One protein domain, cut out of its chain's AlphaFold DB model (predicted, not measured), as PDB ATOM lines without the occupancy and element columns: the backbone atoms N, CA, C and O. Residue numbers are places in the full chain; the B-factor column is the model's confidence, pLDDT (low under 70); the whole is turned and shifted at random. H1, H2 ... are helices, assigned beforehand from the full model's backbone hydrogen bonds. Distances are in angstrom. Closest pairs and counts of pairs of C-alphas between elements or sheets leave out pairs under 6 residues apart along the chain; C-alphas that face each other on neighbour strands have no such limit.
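This is residues 540 to 613 of the 613 residues of the protein "DNA-directed DNA polymerase" of Elysia chlorotica (UniProt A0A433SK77). A compact body, made of the helical hairpin H1 and H2 with the loops of residues 568 to 595 folded beside it, has a long thin tail, residues 596 to 613, sticking out from it. H1 and H2 lie side by side, and the tail holds the two short helices H3 and H4. The printed part has 74 residues with four named helices, in the order H1, H2, H3, H4, and no named strand; the class is all helix, though under half of the residues, 32 of 74, are in named elements. The whole is only just extended, close to loose, with a radius of gyration of the C-alphas of 17.1 A, and its spans are 55 by 24 by 17 A, the tail making much of the length.

H1, residues 540 to 550, begins at C-alpha 540 (63.846, -111.933, -38.890) and is 15.1 A long from first to last C-alpha. H2, residues 555 to 567, is 18.6 A long and ends at C-alpha 567 (66.980, -101.929, -34.112). H3 is residues 596 to 599, 5.9 A long. H4, residues 603 to 606, is 5.7 A long and ends at C-alpha 606 (50.771, -130.869, 0.162).

H1 and H2 touch and form a helical hairpin. Their closest C-alphas, of Met 548 and Leu 558, are 6.0 A apart. They stand at a shallow tilt of 5 degrees and run opposite ways. H3 and H4 are apart from each other, and each is apart from H1 and H2. In H1 and H2 every O i to N i+4 pair is within hydrogen-bond range; H3 and H4 are too short for such a pair, and in each the one O i to N i+3 pair is not within range.

The C-alphas of Met 568 and Tyr 611, the two farthest apart, are 55.6 A from each other. Residues 596 to 613 stand free; the body without them spans 29 by 22 by 15 A. The link from H2 to H3, 28 residues, is long. The printed part has no cut and ends at Tyr 613, the chain's last residue. Its mean pLDDT is 70.6, and residues 587 to 613 are under 70.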
ATOM      1  N   PRO A 540      63.251-112.482 -40.101       93.50
ATOM      2  CA  PRO A 540      63.846-111.933 -38.890       93.50
ATOM      3  C   PRO A 540      63.067-112.306 -37.623       93.50
ATOM      4  O   PRO A 540      63.687-112.643 -36.619       93.50
ATOM      5  N   ASP A 541      61.734-112.316 -37.665       91.69
ATOM      6  CA  ASP A 541      60.900-112.604 -36.493       91.69
ATOM      7  C   ASP A 541      61.075-114.054 -36.021       91.69
ATOM      8  O   ASP A 541      61.324-114.308 -34.842       91.69
ATOM      9  N   GLU A 542      60.981-115.014 -36.947       93.00
ATOM     10  CA  GLU A 542      61.160-116.441 -36.668       93.00
ATOM     11  C   GLU A 542      62.590-116.751 -36.225       93.00
ATOM     12  O   GLU A 542      62.794-117.514 -35.278       93.00
ATOM     13  N   TYR A 543      63.581-116.149 -36.888       95.50
ATOM     14  CA  TYR A 543      64.983-116.358 -36.555       95.50
ATOM     15  C   TYR A 543      65.325-115.811 -35.168       95.50
ATOM     16  O   TYR A 543      65.920-116.521 -34.357       95.50
ATOM     17  N   MET A 544      64.918-114.575 -34.862       94.44
ATOM     18  CA  MET A 544      65.195-113.957 -33.565       94.44
ATOM     19  C   MET A 544      64.461-114.673 -32.427       94.44
ATOM     20  O   MET A 544      65.046-114.871 -31.363       94.44
ATOM     21  N   ALA A 545      63.229-115.142 -32.651       92.56
ATOM     22  CA  ALA A 545      62.513-115.971 -31.682       92.56
ATOM     23  C   ALA A 545      63.241-117.304 -31.416       92.56
ATOM     24  O   ALA A 545      63.453-117.682 -30.259       92.56
ATOM     25  N   ALA A 546      63.701-117.997 -32.462       93.94
ATOM     26  CA  ALA A 546      64.468-119.234 -32.315       93.94
ATOM     27  C   ALA A 546      65.817-119.010 -31.606       93.94
ATOM     28  O   ALA A 546      66.215-119.813 -30.758       93.94
ATOM     29  N   LEU A 547      66.499-117.905 -31.912       93.62
ATOM     30  CA  LEU A 547      67.764-117.508 -31.296       93.62
ATOM     31  C   LEU A 547      67.595-117.234 -29.793       93.62
ATOM     32  O   LEU A 547      68.328-117.797 -28.978       93.62
ATOM     33  N   MET A 548      66.588-116.436 -29.419       92.44
ATOM     34  CA  MET A 548      66.259-116.160 -28.017       92.44
ATOM     35  C   MET A 548      65.879-117.437 -27.263       92.44
ATOM     36  O   MET A 548      66.348-117.632 -26.146       92.44
ATOM     37  N   SER A 549      65.112-118.339 -27.886       91.06
ATOM     38  CA  SER A 549      64.766-119.647 -27.302       91.06
ATOM     39  C   SER A 549      66.012-120.489 -27.014       91.06
ATOM     40  O   SER A 549      66.144-121.095 -25.953       91.06
ATOM     41  N   GLY A 550      66.984-120.481 -27.930       88.88
ATOM     42  CA  GLY A 550      68.250-121.177 -27.726       88.88
ATOM     43  C   GLY A 550      69.060-120.626 -26.546       88.88
ATOM     44  O   GLY A 550      69.766-121.383 -25.883       88.88
ATOM     45  N   ASP A 551      69.022-119.316 -26.294       88.81
ATOM     46  CA  ASP A 551      69.787-118.612 -25.248       88.81
ATOM     47  C   ASP A 551      68.970-118.260 -23.998       88.81
ATOM     48  O   ASP A 551      69.394-117.422 -23.209       88.81
ATOM     49  N   MET A 552      67.840-118.931 -23.758       85.06
ATOM     50  CA  MET A 552      66.956-118.619 -22.623       85.06
ATOM     51  C   MET A 552      67.655-118.618 -21.255       85.06
ATOM     52  O   MET A 552      67.273-117.855 -20.374       85.06
ATOM     53  N   GLY A 553      68.688-119.445 -21.071       86.00
ATOM     54  CA  GLY A 553      69.469-119.498 -19.832       86.00
ATOM     55  C   GLY A 553      70.523-118.393 -19.673       86.00
ATOM     56  O   GLY A 553      71.166-118.331 -18.629       86.00
ATOM     57  N   ASN A 554      70.742-117.545 -20.685       89.19
ATOM     58  CA  ASN A 554      71.786-116.521 -20.694       89.19
ATOM     59  C   ASN A 554      71.188-115.111 -20.826       89.19
ATOM     60  O   ASN A 554      70.995-114.589 -21.925       89.19
ATOM     61  N   THR A 555      70.946-114.473 -19.680       90.19
ATOM     62  CA  THR A 555      70.342-113.136 -19.592       90.19
ATOM     63  C   THR A 555      71.107-112.078 -20.391       90.19
ATOM     64  O   THR A 555      70.484-111.262 -21.069       90.19
ATOM     65  N   ASP A 556      72.442-112.105 -20.374       90.12
ATOM     66  CA  ASP A 556      73.263-111.115 -21.085       90.12
ATOM     67  C   ASP A 556      73.091-111.218 -22.606       90.12
ATOM     68  O   ASP A 556      73.034-110.201 -23.301       90.12
ATOM     69  N   GLN A 557      72.976-112.439 -23.136       89.94
ATOM     70  CA  GLN A 557      72.717-112.662 -24.561       89.94
ATOM     71  C   GLN A 557      71.294-112.250 -24.942       89.94
ATOM     72  O   GLN A 557      71.108-111.555 -25.942       89.94
ATOM     73  N   LEU A 558      70.297-112.579 -24.115       90.12
ATOM     74  CA  LEU A 558      68.912-112.163 -24.350       90.12
ATOM     75  C   LEU A 558      68.773-110.640 -24.440       90.12
ATOM     76  O   LEU A 558      68.093-110.140 -25.335       90.12
ATOM     77  N   VAL A 559      69.446-109.890 -23.562       91.56
ATOM     78  CA  VAL A 559      69.438-108.418 -23.609       91.56
ATOM     79  C   VAL A 559      69.995-107.902 -24.936       91.56
ATOM     80  O   VAL A 559      69.396-107.010 -25.542       91.56
ATOM     81  N   LYS A 560      71.094-108.482 -25.433       91.94
ATOM     82  CA  LYS A 560      71.658-108.112 -26.742       91.94
ATOM     83  C   LYS A 560      70.679-108.394 -27.879       91.94
ATOM     84  O   LYS A 560      70.495-107.531 -28.733       91.94
ATOM     85  N   PHE A 561      70.022-109.553 -27.873       93.12
ATOM     86  CA  PHE A 561      69.051-109.916 -28.908       93.12
ATOM     87  C   PHE A 561      67.811-109.023 -28.881       93.12
ATOM     88  O   PHE A 561      67.372-108.580 -29.935       93.12
ATOM     89  N   MET A 562      67.297-108.664 -27.702       90.25
ATOM     90  CA  MET A 562      66.173-107.725 -27.584       90.25
ATOM     91  C   MET A 562      66.513-106.327 -28.116       90.25
ATOM     92  O   MET A 562      65.681-105.693 -28.768       90.25
ATOM     93  N   LEU A 563      67.732-105.840 -27.861       92.25
ATOM     94  CA  LEU A 563      68.205-104.575 -28.426       92.25
ATOM     95  C   LEU A 563      68.332-104.651 -29.952       92.25
ATOM     96  O   LEU A 563      67.977-103.697 -30.641       92.25
ATOM     97  N   ASP A 564      68.798-105.780 -30.482       92.00
ATOM     98  CA  ASP A 564      68.900-106.001 -31.925       92.00
ATOM     99  C   ASP A 564      67.517-106.076 -32.589       92.00
ATOM    100  O   ASP A 564      67.291-105.393 -33.583       92.00
ATOM    101  N   CYS A 565      66.554-106.777 -31.977       92.00
ATOM    102  CA  CYS A 565      65.147-106.778 -32.391       92.00
ATOM    103  C   CYS A 565      64.588-105.355 -32.478       92.00
ATOM    104  O   CYS A 565      63.982-104.990 -33.482       92.00
ATOM    105  N   LYS A 566      64.851-104.518 -31.466       89.69
ATOM    106  CA  LYS A 566      64.431-103.112 -31.470       89.69
ATOM    107  C   LYS A 566      65.043-102.324 -32.634       89.69
ATOM    108  O   LYS A 566      64.351-101.507 -33.225       89.69
ATOM    109  N   ASN A 567      66.311-102.569 -32.970       90.19
ATOM    110  CA  ASN A 567      66.980-101.929 -34.112       90.19
ATOM    111  C   ASN A 567      66.459-102.422 -35.474       90.19
ATOM    112  O   ASN A 567      66.684-101.761 -36.485       90.19
ATOM    113  N   MET A 568      65.801-103.581 -35.501       89.62
ATOM    114  CA  MET A 568      65.150-104.169 -36.675       89.62
ATOM    115  C   MET A 568      63.641-103.873 -36.724       89.62
ATOM    116  O   MET A 568      62.936-104.477 -37.527       89.62
ATOM    117  N   ASP A 569      63.141-102.985 -35.853       88.50
ATOM    118  CA  ASP A 569      61.718-102.662 -35.685       88.50
ATOM    119  C   ASP A 569      60.824-103.868 -35.313       88.50
ATOM    120  O   ASP A 569      59.605-103.849 -35.497       88.50
ATOM    121  N   ILE A 570      61.409-104.911 -34.715       88.44
ATOM    122  CA  ILE A 570      60.697-106.087 -34.204       88.44
ATOM    123  C   ILE A 570      60.210-105.799 -32.783       88.44
ATOM    124  O   ILE A 570      60.994-105.563 -31.855       88.44
ATOM    125  N   LYS A 571      58.891-105.855 -32.580       86.50
ATOM    126  CA  LYS A 571      58.282-105.628 -31.265       86.50
ATOM    127  C   LYS A 571      58.355-106.885 -30.398       86.50
ATOM    128  O   LYS A 571      57.543-107.796 -30.536       86.50
ATOM    129  N   VAL A 572      59.265-106.880 -29.430       87.19
ATOM    130  CA  VAL A 572      59.329-107.899 -28.373       87.19
ATOM    131  C   VAL A 572      58.271-107.588 -27.306       87.19
ATOM    132  O   VAL A 572      58.254-106.493 -26.742       87.19
ATOM    133  N   GLN A 573      57.350-108.522 -27.061       85.25
ATOM    134  CA  GLN A 573      56.309-108.382 -26.034       85.25
ATOM    135  C   GLN A 573      56.807-108.858 -24.668       85.25
ATOM    136  O   GLN A 573      57.757-109.628 -24.589       85.25
ATOM    137  N   ALA A 574      56.162-108.401 -23.596       84.25
ATOM    138  CA  ALA A 574      56.419-108.913 -22.256       84.25
ATOM    139  C   ALA A 574      55.768-110.302 -22.048       84.25
ATOM    140  O   ALA A 574      54.881-110.681 -22.820       84.25
ATOM    141  N   PRO A 575      56.176-111.031 -20.997       83.38
ATOM    142  CA  PRO A 575      55.531-112.271 -20.562       83.38
ATOM    143  C   PRO A 575      54.062-112.136 -20.208       83.38
ATOM    144  O   PRO A 575      53.683-111.224 -19.477       83.38
ATOM    145  N   ASP A 576      53.256-113.084 -20.693       81.62
ATOM    146  CA  ASP A 576      51.831-113.206 -20.391       81.62
ATOM    147  C   ASP A 576      51.505-114.651 -19.999       81.62
ATOM    148  O   ASP A 576      51.636-115.584 -20.789       81.62
ATOM    149  N   VAL A 577      51.025-114.835 -18.770       85.62
ATOM    150  CA  VAL A 577      50.662-116.148 -18.217       85.62
ATOM    151  C   VAL A 577      49.600-116.893 -19.038       85.62
ATOM    152  O   VAL A 577      49.557-118.122 -18.983       85.62
ATOM    153  N   ASN A 578      48.760-116.176 -19.790       84.94
ATOM    154  CA  ASN A 578      47.660-116.745 -20.570       84.94
ATOM    155  C   ASN A 578      48.038-117.057 -22.023       84.94
ATOM    156  O   ASN A 578      47.325-117.817 -22.674       84.94
ATOM    157  N   ALA A 579      49.115-116.458 -22.544       77.62
ATOM    158  CA  ALA A 579      49.463-116.525 -23.966       77.62
ATOM    159  C   ALA A 579      50.876-117.061 -24.238       77.62
ATOM    160  O   ALA A 579      51.122-117.613 -25.310       77.62
ATOM    161  N   SER A 580      51.809-116.917 -23.294       80.81
ATOM    162  CA  SER A 580      53.189-117.365 -23.461       80.81
ATOM    163  C   SER A 580      53.319-118.886 -23.373       80.81
ATOM    164  O   SER A 580      52.750-119.537 -22.495       80.81
ATOM    165  N   VAL A 581      54.154-119.444 -24.249       84.06
ATOM    166  CA  VAL A 581      54.666-120.818 -24.147       84.06
ATOM    167  C   VAL A 581      56.082-120.810 -23.553       84.06
ATOM    168  O   VAL A 581      56.584-119.759 -23.149       84.06
ATOM    169  N   TYR A 582      56.704-121.989 -23.440       84.12
ATOM    170  CA  TYR A 582      58.075-122.102 -22.935       84.12
ATOM    171  C   TYR A 582      59.071-121.375 -23.852       84.12
ATOM    172  O   TYR A 582      59.753-120.457 -23.404       84.12
ATOM    173  N   ASP A 583      59.099-121.741 -25.136       85.06
ATOM    174  CA  ASP A 583      59.970-121.125 -26.141       85.06
ATOM    175  C   ASP A 583      59.452-119.744 -26.592       85.06
ATOM    176  O   ASP A 583      58.261-119.438 -26.517       85.06
ATOM    177  N   CYS A 584      60.341-118.898 -27.114       84.12
ATOM    178  CA  CYS A 584      59.938-117.659 -27.779       84.12
ATOM    179  C   CYS A 584      59.325-117.979 -29.152       84.12
ATOM    180  O   CYS A 584      59.900-118.737 -29.933       84.12
ATOM    181  N   ILE A 585      58.190-117.354 -29.475       85.38
ATOM    182  CA  ILE A 585      57.489-117.527 -30.756       85.38
ATOM    183  C   ILE A 585      57.361-116.190 -31.511       85.38
ATOM    184  O   ILE A 585      57.320-115.126 -30.886       85.38
ATOM    185  N   PRO A 586      57.295-116.203 -32.854       80.69
ATOM    186  CA  PRO A 586      57.104-114.983 -33.638       80.69
ATOM    187  C   PRO A 586      55.688-114.404 -33.455       80.69
ATOM    188  O   PRO A 586      54.717-115.146 -33.329       80.69
ATOM    189  N   ASN A 587      55.546-113.077 -33.540       65.00
ATOM    190  CA  ASN A 587      54.269-112.339 -33.500       65.00
ATOM    191  C   ASN A 587      53.395-112.452 -32.231       65.00
ATOM    192  O   ASN A 587      52.242-112.023 -32.270       65.00
ATOM    193  N   GLY A 588      53.908-112.912 -31.086       46.50
ATOM    194  CA  GLY A 588      53.190-112.711 -29.822       46.50
ATOM    195  C   GLY A 588      53.648-113.580 -28.657       46.50
ATOM    196  O   GLY A 588      53.680-114.793 -28.779       46.50
ATOM    197  N   ALA A 589      53.890-112.918 -27.522       39.22
ATOM    198  CA  ALA A 589      54.202-113.434 -26.186       39.22
ATOM    199  C   ALA A 589      55.611-114.041 -25.961       39.22
ATOM    200  O   ALA A 589      55.984-115.075 -26.507       39.22
ATOM    201  N   VAL A 590      56.381-113.410 -25.065       42.97
ATOM    202  CA  VAL A 590      57.692-113.883 -24.578       42.97
ATOM    203  C   VAL A 590      57.538-114.378 -23.151       42.97
ATOM    204  O   VAL A 590      57.335-113.539 -22.305       42.97
ATOM    205  N   TYR A 591      57.764-115.667 -22.868       43.50
ATOM    206  CA  TYR A 591      58.120-116.237 -21.547       43.50
ATOM    207  C   TYR A 591      57.017-116.737 -20.595       43.50
ATOM    208  O   TYR A 591      56.093-116.028 -20.202       43.50
ATOM    209  N   ARG A 592      57.260-117.939 -20.061       34.09
ATOM    210  CA  ARG A 592      56.845-118.384 -18.726       34.09
ATOM    211  C   ARG A 592      58.033-119.140 -18.114       34.09
ATOM    212  O   ARG A 592      58.442-120.150 -18.680       34.09
ATOM    213  N   VAL A 593      58.577-118.715 -16.963       37.09
ATOM    214  CA  VAL A 593      59.314-119.673 -16.108       37.09
ATOM    215  C   VAL A 593      58.254-120.536 -15.468       37.09
ATOM    216  O   VAL A 593      57.630-120.139 -14.490       37.09
ATOM    217  N   ILE A 594      58.028-121.714 -16.023       36.31
ATOM    218  CA  ILE A 594      57.698-122.827 -15.153       36.31
ATOM    219  C   ILE A 594      58.895-123.746 -15.239       36.31
ATOM    220  O   ILE A 594      59.141-124.378 -16.262       36.31
ATOM    221  N   ASP A 595      59.664-123.756 -14.158       34.94
ATOM    222  CA  ASP A 595      60.544-124.867 -13.855       34.94
ATOM    223  C   ASP A 595      59.705-126.159 -13.955       34.94
ATOM    224  O   ASP A 595      58.698-126.277 -13.250       34.94
ATOM    225  N   PRO A 596      60.052-127.123 -14.826       41.22
ATOM    226  CA  PRO A 596      59.309-128.374 -14.972       41.22
ATOM    227  C   PRO A 596      59.161-129.165 -13.661       41.22
ATOM    228  O   PRO A 596      58.307-130.049 -13.576       41.22
ATOM    229  N   SER A 597      59.964-128.862 -12.635       41.66
ATOM    230  CA  SER A 597      59.836-129.444 -11.296       41.66
ATOM    231  C   SER A 597      58.635-128.919 -10.497       41.66
ATOM    232  O   SER A 597      58.181-129.598  -9.579       41.66
ATOM    233  N   PHE A 598      58.043-127.782 -10.879       39.06
ATOM    234  CA  PHE A 598      56.866-127.216 -10.206       39.06
ATOM    235  C   PHE A 598      55.535-127.892 -10.581       39.06
ATOM    236  O   PHE A 598      54.519-127.612  -9.953       39.06
ATOM    237  N   GLY A 599      55.519-128.792 -11.571       37.66
ATOM    238  CA  GLY A 599      54.315-129.509 -12.019       37.66
ATOM    239  C   GLY A 599      54.218-130.974 -11.577       37.66
ATOM    240  O   GLY A 599      53.311-131.675 -12.017       37.66
ATOM    241  N   LYS A 600      55.155-131.463 -10.753       37.44
ATOM    242  CA  LYS A 600      55.177-132.848 -10.240       37.44
ATOM    243  C   LYS A 600      55.073-132.918  -8.714       37.44
ATOM    244  O   LYS A 600      55.752-133.722  -8.089       37.44
ATOM    245  N   LYS A 601      54.229-132.083  -8.113       37.53
ATOM    246  CA  LYS A 601      53.725-132.354  -6.765       37.53
ATOM    247  C   LYS A 601      52.290-132.830  -6.905       37.53
ATOM    248  O   LYS A 601      51.421-132.085  -7.344       37.53
ATOM    249  N   THR A 602      52.089-134.113  -6.651       44.22
ATOM    250  CA  THR A 602      50.767-134.714  -6.482       44.22
ATOM    251  C   THR A 602      50.101-134.111  -5.243       44.22
ATOM    252  O   THR A 602      50.798-133.779  -4.288       44.22
ATOM    253  N   GLU A 603      48.767-133.992  -5.232       37.53
ATOM    254  CA  GLU A 603      47.975-133.488  -4.084       37.53
ATOM    255  C   GLU A 603      48.272-134.221  -2.755       37.53
ATOM    256  O   GLU A 603      47.985-133.698  -1.681       37.53
ATOM    257  N   GLU A 604      48.900-135.400  -2.799       39.38
ATOM    258  CA  GLU A 604      49.368-136.130  -1.612       39.38
ATOM    259  C   GLU A 604      50.577-135.477  -0.905       39.38
ATOM    260  O   GLU A 604      50.699-135.617   0.310       39.38
ATOM    261  N   ASP A 605      51.418-134.698  -1.600       40.69
ATOM    262  CA  ASP A 605      52.617-134.073  -1.006       40.69
ATOM    263  C   ASP A 605      52.312-132.757  -0.257       40.69
ATOM    264  O   ASP A 605      53.105-132.310   0.576       40.69
ATOM    265  N   GLU A 606      51.166-132.116  -0.518       36.47
ATOM    266  CA  GLU A 606      50.771-130.869   0.162       36.47
ATOM    267  C   GLU A 606      50.128-131.111   1.536       36.47
ATOM    268  O   GLU A 606      50.214-130.256   2.419       36.47
ATOM    269  N   LEU A 607      49.562-132.299   1.775       35.44
ATOM    270  CA  LEU A 607      48.960-132.650   3.068       35.44
ATOM    271  C   LEU A 607      49.990-133.020   4.145       35.44
ATOM    272  O   LEU A 607      49.668-132.982   5.334       35.44
ATOM    273  N   GLN A 608      51.234-133.321   3.765       34.62
ATOM    274  CA  GLN A 608      52.289-133.696   4.713       34.62
ATOM    275  C   GLN A 608      53.099-132.495   5.235       34.62
ATOM    276  O   GLN A 608      53.740-132.594   6.276       34.62
ATOM    277  N   LEU A 609      53.011-131.335   4.573       35.38
ATOM    278  CA  LEU A 609      53.725-130.102   4.945       35.38
ATOM    279  C   LEU A 609      52.929-129.154   5.862       35.38
ATOM    280  O   LEU A 609      53.461-128.134   6.289       35.38
ATOM    281  N   ILE A 610      51.679-129.489   6.203       36.53
ATOM    282  CA  ILE A 610      50.824-128.690   7.106       36.53
ATOM    283  C   ILE A 610      50.873-129.201   8.567       36.53
ATOM    284  O   ILE A 610      50.336-128.553   9.461       36.53
ATOM    285  N   TYR A 611      51.577-130.305   8.851       33.62
ATOM    286  CA  TYR A 611      51.709-130.859  10.212       33.62
ATOM    287  C   TYR A 611      53.110-130.795  10.841       33.62
ATOM    288  O   TYR A 611      53.284-131.267  11.963       33.62
ATOM    289  N   GLU A 612      54.081-130.142  10.204       40.50
ATOM    290  CA  GLU A 612      55.356-129.792  10.842       40.50
ATOM    291  C   GLU A 612      55.703-128.323  10.578       40.50
ATOM    292  O   GLU A 612      56.536-128.015   9.732       40.50
ATOM    293  N   TYR A 613      55.032-127.425  11.306       36.06
ATOM    294  CA  TYR A 613      55.553-126.125  11.748       36.06
ATOM    295  C   TYR A 613      54.811-125.651  12.998       36.06
ATOM    296  O   TYR A 613      53.558-125.672  12.983       36.06
TER     297      TYR A 613